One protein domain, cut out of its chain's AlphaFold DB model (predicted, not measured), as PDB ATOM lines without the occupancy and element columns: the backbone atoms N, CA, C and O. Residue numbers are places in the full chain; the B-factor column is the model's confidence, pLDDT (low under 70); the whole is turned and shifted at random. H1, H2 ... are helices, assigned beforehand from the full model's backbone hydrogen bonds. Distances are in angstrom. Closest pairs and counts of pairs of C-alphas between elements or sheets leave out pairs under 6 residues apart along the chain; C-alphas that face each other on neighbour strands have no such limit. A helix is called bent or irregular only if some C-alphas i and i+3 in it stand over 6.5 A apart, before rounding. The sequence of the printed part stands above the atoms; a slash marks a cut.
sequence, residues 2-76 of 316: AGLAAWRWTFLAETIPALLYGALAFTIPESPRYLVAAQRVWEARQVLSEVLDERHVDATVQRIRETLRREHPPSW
ATOM      1  N   ALA A   2      29.552  58.884 134.146       61.41
ATOM      2  CA  ALA A   2      28.644  57.947 133.444       61.41
ATOM      3  C   ALA A   2      28.876  56.406 133.445       61.41
ATOM      4  O   ALA A   2      28.266  55.723 132.630       61.41
ATOM      5  N   GLY A   3      29.730  55.823 134.296       79.44
ATOM      6  CA  GLY A   3      29.915  54.360 134.409       79.44
ATOM      7  C   GLY A   3      30.482  53.650 133.165       79.44
ATOM      8  O   GLY A   3      30.626  52.431 133.161       79.44
ATOM      9  N   LEU A   4      30.813  54.389 132.103       79.44
ATOM     10  CA  LEU A   4      31.380  53.861 130.865       79.44
ATOM     11  C   LEU A   4      32.904  53.757 130.970       79.44
ATOM     12  O   LEU A   4      33.573  54.694 131.406       79.44
ATOM     13  N   ALA A   5      33.451  52.631 130.511       83.88
ATOM     14  CA  ALA A   5      34.893  52.428 130.410       83.88
ATOM     15  C   ALA A   5      35.546  53.481 129.490       83.88
ATOM     16  O   ALA A   5      34.992  53.826 128.444       83.88
ATOM     17  N   ALA A   6      36.741  53.959 129.859       80.88
ATOM     18  CA  ALA A   6      37.434  55.069 129.192       80.88
ATOM     19  C   ALA A   6      37.645  54.868 127.677       80.88
ATOM     20  O   ALA A   6      37.532  55.817 126.908       80.88
ATOM     21  N   TRP A   7      37.856  53.631 127.222       82.69
ATOM     22  CA  TRP A   7      38.010  53.310 125.797       82.69
ATOM     23  C   TRP A   7      36.729  53.532 124.971       82.69
ATOM     24  O   TRP A   7      36.788  53.726 123.764       82.69
ATOM     25  N   ARG A   8      35.539  53.512 125.588       88.56
ATOM     26  CA  ARG A   8      34.280  53.791 124.871       88.56
ATOM     27  C   ARG A   8      34.145  55.279 124.585       88.56
ATOM     28  O   ARG A   8      33.617  55.665 123.547       88.56
ATOM     29  N   TRP A   9      34.661  56.105 125.492       88.31
ATOM     30  CA  TRP A   9      34.689  57.551 125.322       88.31
ATOM     31  C   TRP A   9      35.583  57.990 124.165       88.31
ATOM     32  O   TRP A   9      35.233  58.961 123.504       88.31
ATOM     33  N   THR A  10      36.666  57.267 123.852       85.50
ATOM     34  CA  THR A  10      37.504  57.602 122.687       85.50
ATOM     35  C   THR A  10      36.737  57.427 121.372       85.50
ATOM     36  O   THR A  10      36.771  58.325 120.539       85.50
ATOM     37  N   PHE A  11      35.947  56.357 121.220       88.31
ATOM     38  CA  PHE A  11      35.093  56.164 120.035       88.31
ATOM     39  C   PHE A  11      33.919  57.154 119.965       88.31
ATOM     40  O   PHE A  11      33.563  57.648 118.894       88.31
ATOM     41  N   LEU A  12      33.310  57.483 121.109       90.19
ATOM     42  CA  LEU A  12      32.244  58.490 121.160       90.19
ATOM     43  C   LEU A  12      32.769  59.886 120.802       90.19
ATOM     44  O   LEU A  12      32.088  60.633 120.103       90.19
ATOM     45  N   ALA A  13      33.992  60.221 121.219       90.69
ATOM     46  CA  ALA A  13      34.629  61.482 120.863       90.69
ATOM     47  C   ALA A  13      34.854  61.610 119.346       90.69
ATOM     48  O   ALA A  13      34.638  62.691 118.807       90.69
ATOM     49  N   GLU A  14      35.197  60.525 118.639       90.31
ATOM     50  CA  GLU A  14      35.327  60.501 117.168       90.31
ATOM     51  C   GLU A  14      33.987  60.672 116.432       90.31
ATOM     52  O   GLU A  14      33.950  61.139 115.291       90.31
ATOM     53  N   THR A  15      32.868  60.361 117.088       92.88
ATOM     54  CA  THR A  15      31.530  60.531 116.500       92.88
ATOM     55  C   THR A  15      31.193  62.011 116.293       92.88
ATOM     56  O   THR A  15      30.537  62.365 115.314       92.88
ATOM     57  N   ILE A  16      31.686  62.899 117.163       94.19
ATOM     58  CA  ILE A  16      31.452  64.348 117.079       94.19
ATOM     59  C   ILE A  16      31.986  64.942 115.757       94.19
ATOM     60  O   ILE A  16      31.184  65.513 115.013       94.19
ATOM     61  N   PRO A  17      33.283  64.811 115.398       93.44
ATOM     62  CA  PRO A  17      33.789  65.324 114.129       93.44
ATOM     63  C   PRO A  17      33.193  64.592 112.921       93.44
ATOM     64  O   PRO A  17      33.003  65.224 111.885       93.44
ATOM     65  N   ALA A  18      32.842  63.305 113.035       93.44
ATOM     66  CA  ALA A  18      32.193  62.568 111.950       93.44
ATOM     67  C   ALA A  18      30.794  63.122 111.624       93.44
ATOM     68  O   ALA A  18      30.476  63.335 110.454       93.44
ATOM     69  N   LEU A  19      29.977  63.405 112.645       95.12
ATOM     70  CA  LEU A  19      28.660  64.020 112.470       95.12
ATOM     71  C   LEU A  19      28.769  65.465 111.988       95.12
ATOM     72  O   LEU A  19      28.024  65.857 111.093       95.12
ATOM     73  N   LEU A  20      29.717  66.237 112.527       95.19
ATOM     74  CA  LEU A  20      29.982  67.599 112.069       95.19
ATOM     75  C   LEU A  20      30.373  67.617 110.585       95.19
ATOM     76  O   LEU A  20      29.804  68.381 109.810       95.19
ATOM     77  N   TYR A  21      31.300  66.747 110.178       93.19
ATOM     78  CA  TYR A  21      31.694  66.604 108.780       93.19
ATOM     79  C   TYR A  21      30.524  66.130 107.912       93.19
ATOM     80  O   TYR A  21      30.317  66.668 106.830       93.19
ATOM     81  N   GLY A  22      29.731  65.164 108.386       93.88
ATOM     82  CA  GLY A  22      28.538  64.685 107.688       93.88
ATOM     83  C   GLY A  22      27.500  65.787 107.467       93.88
ATOM     84  O   GLY A  22      26.991  65.930 106.361       93.88
ATOM     85  N   ALA A  23      27.241  66.609 108.485       94.69
ATOM     86  CA  ALA A  23      26.357  67.766 108.386       94.69
ATOM     87  C   ALA A  23      26.904  68.808 107.398       94.69
ATOM     88  O   ALA A  23      26.178  69.280 106.523       94.69
ATOM     89  N   LEU A  24      28.199  69.122 107.488       92.44
ATOM     90  CA  LEU A  24      28.851  70.088 106.608       92.44
ATOM     91  C   LEU A  24      28.908  69.591 105.157       92.44
ATOM     92  O   LEU A  24      28.769  70.386 104.234       92.44
ATOM     93  N   ALA A  25      29.023  68.283 104.929       90.19
ATOM     94  CA  ALA A  25      29.023  67.697 103.593       90.19
ATOM     95  C   ALA A  25      27.723  67.974 102.817       90.19
ATOM     96  O   ALA A  25      27.776  68.082 101.596       90.19
ATOM     97  N   PHE A  26      26.582  68.155 103.496       89.44
ATOM     98  CA  PHE A  26      25.330  68.565 102.843       89.44
ATOM     99  C   PHE A  26      25.335  70.024 102.367       89.44
ATOM    100  O   PHE A  26      24.549  70.374 101.492       89.44
ATOM    101  N   THR A  27      26.212  70.869 102.915       88.69
ATOM    102  CA  THR A  27      26.366  72.270 102.482       88.69
ATOM    103  C   THR A  27      27.311  72.433 101.295       88.69
ATOM    104  O   THR A  27      27.311  73.481 100.655       88.69
ATOM    105  N   ILE A  28      28.120  71.413 100.985       85.31
ATOM    106  CA  ILE A  28      29.114  71.492  99.915       85.31
ATOM    107  C   ILE A  28      28.406  71.294  98.567       85.31
ATOM    108  O   ILE A  28      27.825  70.227  98.345       85.31
ATOM    109  N   PRO A  29      28.469  72.274  97.645       82.69
ATOM    110  CA  PRO A  29      27.869  72.126  96.328       82.69
ATOM    111  C   PRO A  29      28.554  71.005  95.538       82.69
ATOM    112  O   PRO A  29      29.749  70.726  95.687       82.69
ATOM    113  N   GLU A  30      27.796  70.357  94.657       84.62
ATOM    114  CA  GLU A  30      28.352  69.337  93.772       84.62
ATOM    115  C   GLU A  30      29.423  69.934  92.849       84.62
ATOM    116  O   GLU A  30      29.329  71.074  92.394       84.62
ATOM    117  N   SER A  31      30.456  69.147  92.526       84.81
ATOM    118  CA  SER A  31      31.548  69.652  91.687       84.81
ATOM    119  C   SER A  31      31.025  70.127  90.312       84.81
ATOM    120  O   SER A  31      30.299  69.373  89.653       84.81
ATOM    121  N   PRO A  32      31.447  71.302  89.798       83.06
ATOM    122  CA  PRO A  32      30.977  71.821  88.508       83.06
ATOM    123  C   PRO A  32      31.180  70.850  87.343       83.06
ATOM    124  O   PRO A  32      30.376  70.772  86.417       83.06
ATOM    125  N   ARG A  33      32.248  70.048  87.404       83.62
ATOM    126  CA  ARG A  33      32.531  68.997  86.425       83.62
ATOM    127  C   ARG A  33      31.450  67.912  86.405       83.62
ATOM    128  O   ARG A  33      31.043  67.493  85.323       83.62
ATOM    129  N   TYR A  34      31.002  67.468  87.579       85.81
ATOM    130  CA  TYR A  34      29.914  66.499  87.706       85.81
ATOM    131  C   TYR A  34      28.605  67.070  87.154       85.81
ATOM    132  O   TYR A  34      27.952  66.410  86.347       85.81
ATOM    133  N   LEU A  35      28.280  68.321  87.491       86.19
ATOM    134  CA  LEU A  35      27.074  69.001  87.006       86.19
ATOM    135  C   LEU A  35      27.050  69.112  85.469       86.19
ATOM    136  O   LEU A  35      26.036  68.799  84.842       86.19
ATOM    137  N   VAL A  36      28.179  69.453  84.830       86.38
ATOM    138  CA  VAL A  36      28.286  69.464  83.356       86.38
ATOM    139  C   VAL A  36      28.156  68.054  82.762       86.38
ATOM    140  O   VAL A  36      27.508  67.890  81.725       86.38
ATOM    141  N   ALA A  37      28.727  67.028  83.402       84.12
ATOM    142  CA  ALA A  37      28.589  65.639  82.956       84.12
ATOM    143  C   ALA A  37      27.128  65.157  83.026       84.12
ATOM    144  O   ALA A  37      26.633  64.564  82.068       84.12
ATOM    145  N   ALA A  38      26.414  65.514  84.096       87.25
ATOM    146  CA  ALA A  38      24.991  65.242  84.302       87.25
ATOM    147  C   ALA A  38      24.047  66.111  83.441       87.25
ATOM    148  O   ALA A  38      22.835  66.064  83.624       87.25
ATOM    149  N   GLN A  39      24.578  66.909  82.504       86.00
ATOM    150  CA  GLN A  39      23.840  67.869  81.667       86.00
ATOM    151  C   GLN A  39      23.128  69.006  82.440       86.00
ATOM    152  O   GLN A  39      22.375  69.770  81.836       86.00
ATOM    153  N   ARG A  40      23.424  69.209  83.731       87.62
ATOM    154  CA  ARG A  40      22.920  70.315  84.574       87.62
ATOM    155  C   ARG A  40      23.799  71.562  84.423       87.62
ATOM    156  O   ARG A  40      24.454  72.025  85.352       87.62
ATOM    157  N   VAL A  41      23.861  72.097  83.202       86.81
ATOM    158  CA  VAL A  41      24.802  73.176  82.834       86.81
ATOM    159  C   VAL A  41      24.492  74.500  83.538       86.81
ATOM    160  O   VAL A  41      25.410  75.251  83.853       86.81
ATOM    161  N   TRP A  42      23.214  74.791  83.790       87.00
ATOM    162  CA  TRP A  42      22.798  75.999  84.508       87.00
ATOM    163  C   TRP A  42      23.359  76.036  85.933       87.00
ATOM    164  O   TRP A  42      24.000  77.002  86.330       87.00
ATOM    165  N   GLU A  43      23.201  74.940  86.665       86.12
ATOM    166  CA  GLU A  43      23.680  74.818  88.042       86.12
ATOM    167  C   GLU A  43      25.210  74.817  88.101       86.12
ATOM    168  O   GLU A  43      25.805  75.446  88.971       86.12
ATOM    169  N   ALA A  44      25.869  74.199  87.114       85.19
ATOM    170  CA  ALA A  44      27.320  74.279  86.988       85.19
ATOM    171  C   ALA A  44      27.809  75.730  86.853       85.19
ATOM    172  O   ALA A  44      28.846  76.068  87.422       85.19
ATOM    173  N   ARG A  45      27.080  76.585  86.116       85.88
ATOM    174  CA  ARG A  45      27.413  78.010  85.979       85.88
ATOM    175  C   ARG A  45      27.292  78.750  87.303       85.88
ATOM    176  O   ARG A  45      28.208  79.498  87.612       85.88
ATOM    177  N   GLN A  46      26.227  78.504  88.069       87.31
ATOM    178  CA  GLN A  46      26.023  79.132  89.382       87.31
ATOM    179  C   GLN A  46      27.176  78.812  90.345       87.31
ATOM    180  O   GLN A  46      27.767  79.718  90.921       87.31
ATOM    181  N   VAL A  47      27.581  77.541  90.431       86.25
ATOM    182  CA  VAL A  47      28.719  77.141  91.280       86.25
ATOM    183  C   VAL A  47      30.049  77.704  90.750       86.25
ATOM    184  O   VAL A  47      30.931  78.070  91.521       86.25
ATOM    185  N   LEU A  48      30.225  77.806  89.426       84.31
ATOM    186  CA  LEU A  48      31.431  78.398  88.828       84.31
ATOM    187  C   LEU A  48      31.517  79.916  89.041       84.31
ATOM    188  O   LEU A  48      32.630  80.413  89.200       84.31
ATOM    189  N   SER A  49      30.392  80.640  89.065       86.06
ATOM    190  CA  SER A  49      30.371  82.091  89.307       86.06
ATOM    191  C   SER A  49      30.746  82.484  90.737       86.06
ATOM    192  O   SER A  49      31.170  83.610  90.956       86.06
ATOM    193  N   GLU A  50      30.655  81.566  91.703       84.75
ATOM    194  CA  GLU A  50      31.126  81.812  93.075       84.75
ATOM    195  C   GLU A  50      32.661  81.832  93.179       84.75
ATOM    196  O   GLU A  50      33.217  82.412  94.110       84.75
ATOM    197  N   VAL A  51      33.362  81.196  92.231       83.25
ATOM    198  CA  VAL A  51      34.822  80.986  92.283       83.25
ATOM    199  C   VAL A  51      35.567  81.732  91.170       83.25
ATOM    200  O   VAL A  51      36.739  82.079  91.330       83.25
ATOM    201  N   LEU A  52      34.924  81.965  90.024       82.69
ATOM    202  CA  LEU A  52      35.505  82.620  88.853       82.69
ATOM    203  C   LEU A  52      34.733  83.888  88.490       82.69
ATOM    204  O   LEU A  52      33.513  83.930  88.593       82.69
ATOM    205  N   ASP A  53      35.449  84.869  87.937       85.50
ATOM    206  CA  ASP A  53      34.843  86.019  87.258       85.50
ATOM    207  C   ASP A  53      33.816  85.559  86.210       85.50
ATOM    208  O   ASP A  53      34.127  84.696  85.379       85.50
ATOM    209  N   GLU A  54      32.650  86.215  86.168       79.38
ATOM    210  CA  GLU A  54      31.542  85.895  85.248       79.38
ATOM    211  C   GLU A  54      31.995  85.755  83.786       79.38
ATOM    212  O   GLU A  54      31.576  84.845  83.071       79.38
ATOM    213  N   ARG A  55      32.955  86.588  83.361       78.44
ATOM    214  CA  ARG A  55      33.535  86.586  82.004       78.44
ATOM    215  C   ARG A  55      34.216  85.267  81.615       78.44
ATOM    216  O   ARG A  55      34.356  84.978  80.429       78.44
ATOM    217  N   HIS A  56      34.655  84.467  82.587       82.81
ATOM    218  CA  HIS A  56      35.368  83.206  82.366       82.81
ATOM    219  C   HIS A  56      34.507  81.965  82.628       82.81
ATOM    220  O   HIS A  56      34.941  80.852  82.305       82.81
ATOM    221  N   VAL A  57      33.298  82.125  83.178       85.69
ATOM    222  CA  VAL A  57      32.407  81.010  83.529       85.69
ATOM    223  C   VAL A  57      32.023  80.219  82.280       85.69
ATOM    224  O   VAL A  57      32.275  79.015  82.209       85.69
ATOM    225  N   ASP A  58      31.515  80.890  81.245       85.38
ATOM    226  CA  ASP A  58      31.092  80.228  80.005       85.38
ATOM    227  C   ASP A  58      32.247  79.547  79.267       85.38
ATOM    228  O   ASP A  58      32.120  78.404  78.814       85.38
ATOM    229  N   ALA A  59      33.408  80.205  79.203       85.81
ATOM    230  CA  ALA A  59      34.608  79.632  78.600       85.81
ATOM    231  C   ALA A  59      35.073  78.367  79.347       85.81
ATOM    232  O   ALA A  59      35.517  77.393  78.730       85.81
ATOM    233  N   THR A  60      34.942  78.353  80.675       84.75
ATOM    234  CA  THR A  60      35.306  77.208  81.518       84.75
ATOM    235  C   THR A  60      34.313  76.060  81.361       84.75
ATOM    236  O   THR A  60      34.733  74.919  81.171       84.75
ATOM    237  N   VAL A  61      33.007  76.345  81.341       87.31
ATOM    238  CA  VAL A  61      31.961  75.342  81.078       87.31
ATOM    239  C   VAL A  61      32.178  74.667  79.725       87.31
ATOM    240  O   VAL A  61      32.126  73.437  79.635       87.31
ATOM    241  N   GLN A  62      32.479  75.437  78.674       86.31
ATOM    242  CA  GLN A  62      32.760  74.877  77.350       86.31
ATOM    243  C   GLN A  62      34.014  74.000  77.348       86.31
ATOM    244  O   GLN A  62      33.988  72.894  76.811       86.31
ATOM    245  N   ARG A  63      35.083  74.430  78.029       85.12
ATOM    246  CA  ARG A  63      36.306  73.629  78.184       85.12
ATOM    247  C   ARG A  63      36.039  72.307  78.909       85.12
ATOM    248  O   ARG A  63      36.551  71.265  78.498       85.12
ATOM    249  N   ILE A  64      35.228  72.331  79.970       84.50
ATOM    250  CA  ILE A  64      34.821  71.124  80.706       84.50
ATOM    251  C   ILE A  64      34.030  70.196  79.783       84.50
ATOM    252  O   ILE A  64      34.325  69.003  79.714       84.50
ATOM    253  N   ARG A  65      33.072  70.736  79.023       84.88
ATOM    254  CA  ARG A  65      32.250  69.966  78.083       84.88
ATOM    255  C   ARG A  65      33.084  69.316  76.982       84.88
ATOM    256  O   ARG A  65      32.856  68.157  76.642       84.88
ATOM    257  N   GLU A  66      34.056  70.040  76.441       84.19
ATOM    258  CA  GLU A  66      34.977  69.517  75.435       84.19
ATOM    259  C   GLU A  66      35.885  68.421  76.006       84.19
ATOM    260  O   GLU A  66      36.099  67.398  75.357       84.19
ATOM    261  N   THR A  67      36.365  68.598  77.241       82.81
ATOM    262  CA  THR A  67      37.179  67.591  77.935       82.81
ATOM    263  C   THR A  67      36.372  66.315  78.164       82.81
ATOM    264  O   THR A  67      36.824  65.248  77.766       82.81
ATOM    265  N   LEU A  68      35.147  66.429  78.690       81.56
ATOM    266  CA  LEU A  68      34.244  65.296  78.925       81.56
ATOM    267  C   LEU A  68      33.899  64.536  77.638       81.56
ATOM    268  O   LEU A  68      33.811  63.315  77.653       81.56
ATOM    269  N   ARG A  69      33.745  65.230  76.502       78.62
ATOM    270  CA  ARG A  69      33.505  64.579  75.198       78.62
ATOM    271  C   ARG A  69      34.693  63.759  74.698       78.62
ATOM    272  O   ARG A  69      34.500  62.816  73.941       78.62
ATOM    273  N   ARG A  70      35.914  64.143  75.071       71.19
ATOM    274  CA  ARG A  70      37.152  63.441  74.697       71.19
ATOM    275  C   ARG A  70      37.506  62.330  75.692       71.19
ATOM    276  O   ARG A  70      38.433  61.559  75.449       71.19
ATOM    277  N   GLU A  71      36.785  62.249  76.801       68.62
ATOM    278  CA  GLU A  71      37.073  61.368  77.918       68.62
ATOM    279  C   GLU A  71      36.352  60.026  77.758       68.62
ATOM    280  O   GLU A  71      35.128  59.954  77.742       68.62
ATOM    281  N   HIS A  72      37.117  58.945  77.626       65.00
ATOM    282  CA  HIS A  72      36.596  57.584  77.736       65.00
ATOM    283  C   HIS A  72      36.572  57.151  79.212       65.00
ATOM    284  O   HIS A  72      37.373  57.638  80.002       65.00
ATOM    285  N   PRO A  73      35.684  56.243  79.638       64.25
ATOM    286  CA  PRO A  73      35.745  55.718  80.998       64.25
ATOM    287  C   PRO A  73      37.104  55.032  81.237       64.25
ATOM    288  O   PRO A  73      37.516  54.231  80.393       64.25
ATOM    289  N   PRO A  74      37.807  55.325  82.351       65.31
ATOM    290  CA  PRO A  74      39.104  54.719  82.636       65.31
ATOM    291  C   PRO A  74      38.971  53.202  82.692       65.31
ATOM    292  O   PRO A  74      38.178  52.666  83.468       65.31
ATOM    293  N   SER A  75      39.771  52.504  81.892       72.75
ATOM    294  CA  SER A  75      39.857  51.049  81.926       72.75
ATOM    295  C   SER A  75      41.188  50.605  82.516       72.75
ATOM    296  O   SER A  75      42.230  51.209  82.276       72.75
ATOM    297  N   TRP A  76      41.196  49.460  83.203       67.69
ATOM    298  CA  TRP A  76      42.427  48.774  83.617       67.69
ATOM    299  C   TRP A  76      43.386  48.512  82.440       67.69
ATOM    300  O   TRP A  76      44.592  48.365  82.635       67.69
TER     301      TRP A  76
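This is residues 2 to 76 of the 316 residues of a protein of Mycobacterium xenopi 4042 (UniProt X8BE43). A long helix, H1, sticks out as an arm with residues 2 to 28 from a small compact head of three helices, in which the hairpin of H2 and H3 packs on the longer H4. A tail, residues 70 to 76, sticks out from the end of H4, and the arm of H1 makes most of the length. The printed part has 75 residues, with four named helices in the order H1, H2, H3, H4 and no named strand; the class is all helix. The whole is extended, with a radius of gyration of the C-alphas of 20.2 A, and its outline is flat, with spans of 61 by 37 by 16 A.

Begin with the longest helix, H1, residues 6 to 25: find C-alpha 6 at (37.434, 55.069, 129.192), and from there the helix runs 29.8 A to C-alpha 25 at (29.023, 67.697, 103.593). Look next at H4, residues 54 to 70, which runs 25.4 A from its first to its last C-alpha and ends with C-alpha 70 at (37.152, 63.441, 74.697). H4 is irregular, for C-alphas 55 and 58 are 7.1 A apart, and its line is a rough one. Between H1 and H4 along the chain come two shorter helices: H2, residues 32 to 37, 8.6 A long, and H3, residues 41 to 49, 12.3 A long.

Start again from H1, which touches no helix: it is apart from H2, from H3 and from H4. Follow the short link of 6 residues from H1 and you reach H2. From H2 a tight link of 3 residues leads to H3, and the two form a helical hairpin. H2 and H3 touch, their closest C-alphas being those of Pro 32 and Ala 44 at 4.7 A, and they run opposite ways at a shallow tilt of 14 degrees. A tight link of 4 residues then leads from H3 to H4. H3 and H4 touch, with residues 57 to 61 of H4 alone; the closest C-alphas are those of Leu 48 and Val 57, 6.0 A apart. These two helices run opposite ways at a steep tilt of 50 degrees. Further along H4, residues 61 to 68 alone touch H2, and the closest C-alphas, those of Arg 33 and Ile 64, are 6.5 A apart. H2 and H4 run the same way at a steep tilt of 43 degrees. The helix packing is mostly crossed, that is, with most touching pairs at more than a shallow tilt, but only just: 1 of the 3 pairs is at a shallow tilt. In the backbone of H2 and H3 every O i to N i+4 pair is within hydrogen-bond range, while in H1 13 of 16 such pairs are, and in H4 11 of 13.

Look for the greatest distance between the C-alphas of Gly 3 and Arg 55, the two farthest apart, at 61.6 A. Residues 2 to 28, of which 6 to 25 belong to H1, stand free, and so do residues 70 to 76. Without these stretches the body has 41 residues, spans 24 by 20 by 13 A and has a radius of gyration of 9.0 A, 1.00 times that of a compact globule of as many residues. The printed part has no cut, and no link between its helices is long. The mean pLDDT of the printed part of this model is 84.4; it is under 70 at residue 2, residues 71 to 74 and residue 76.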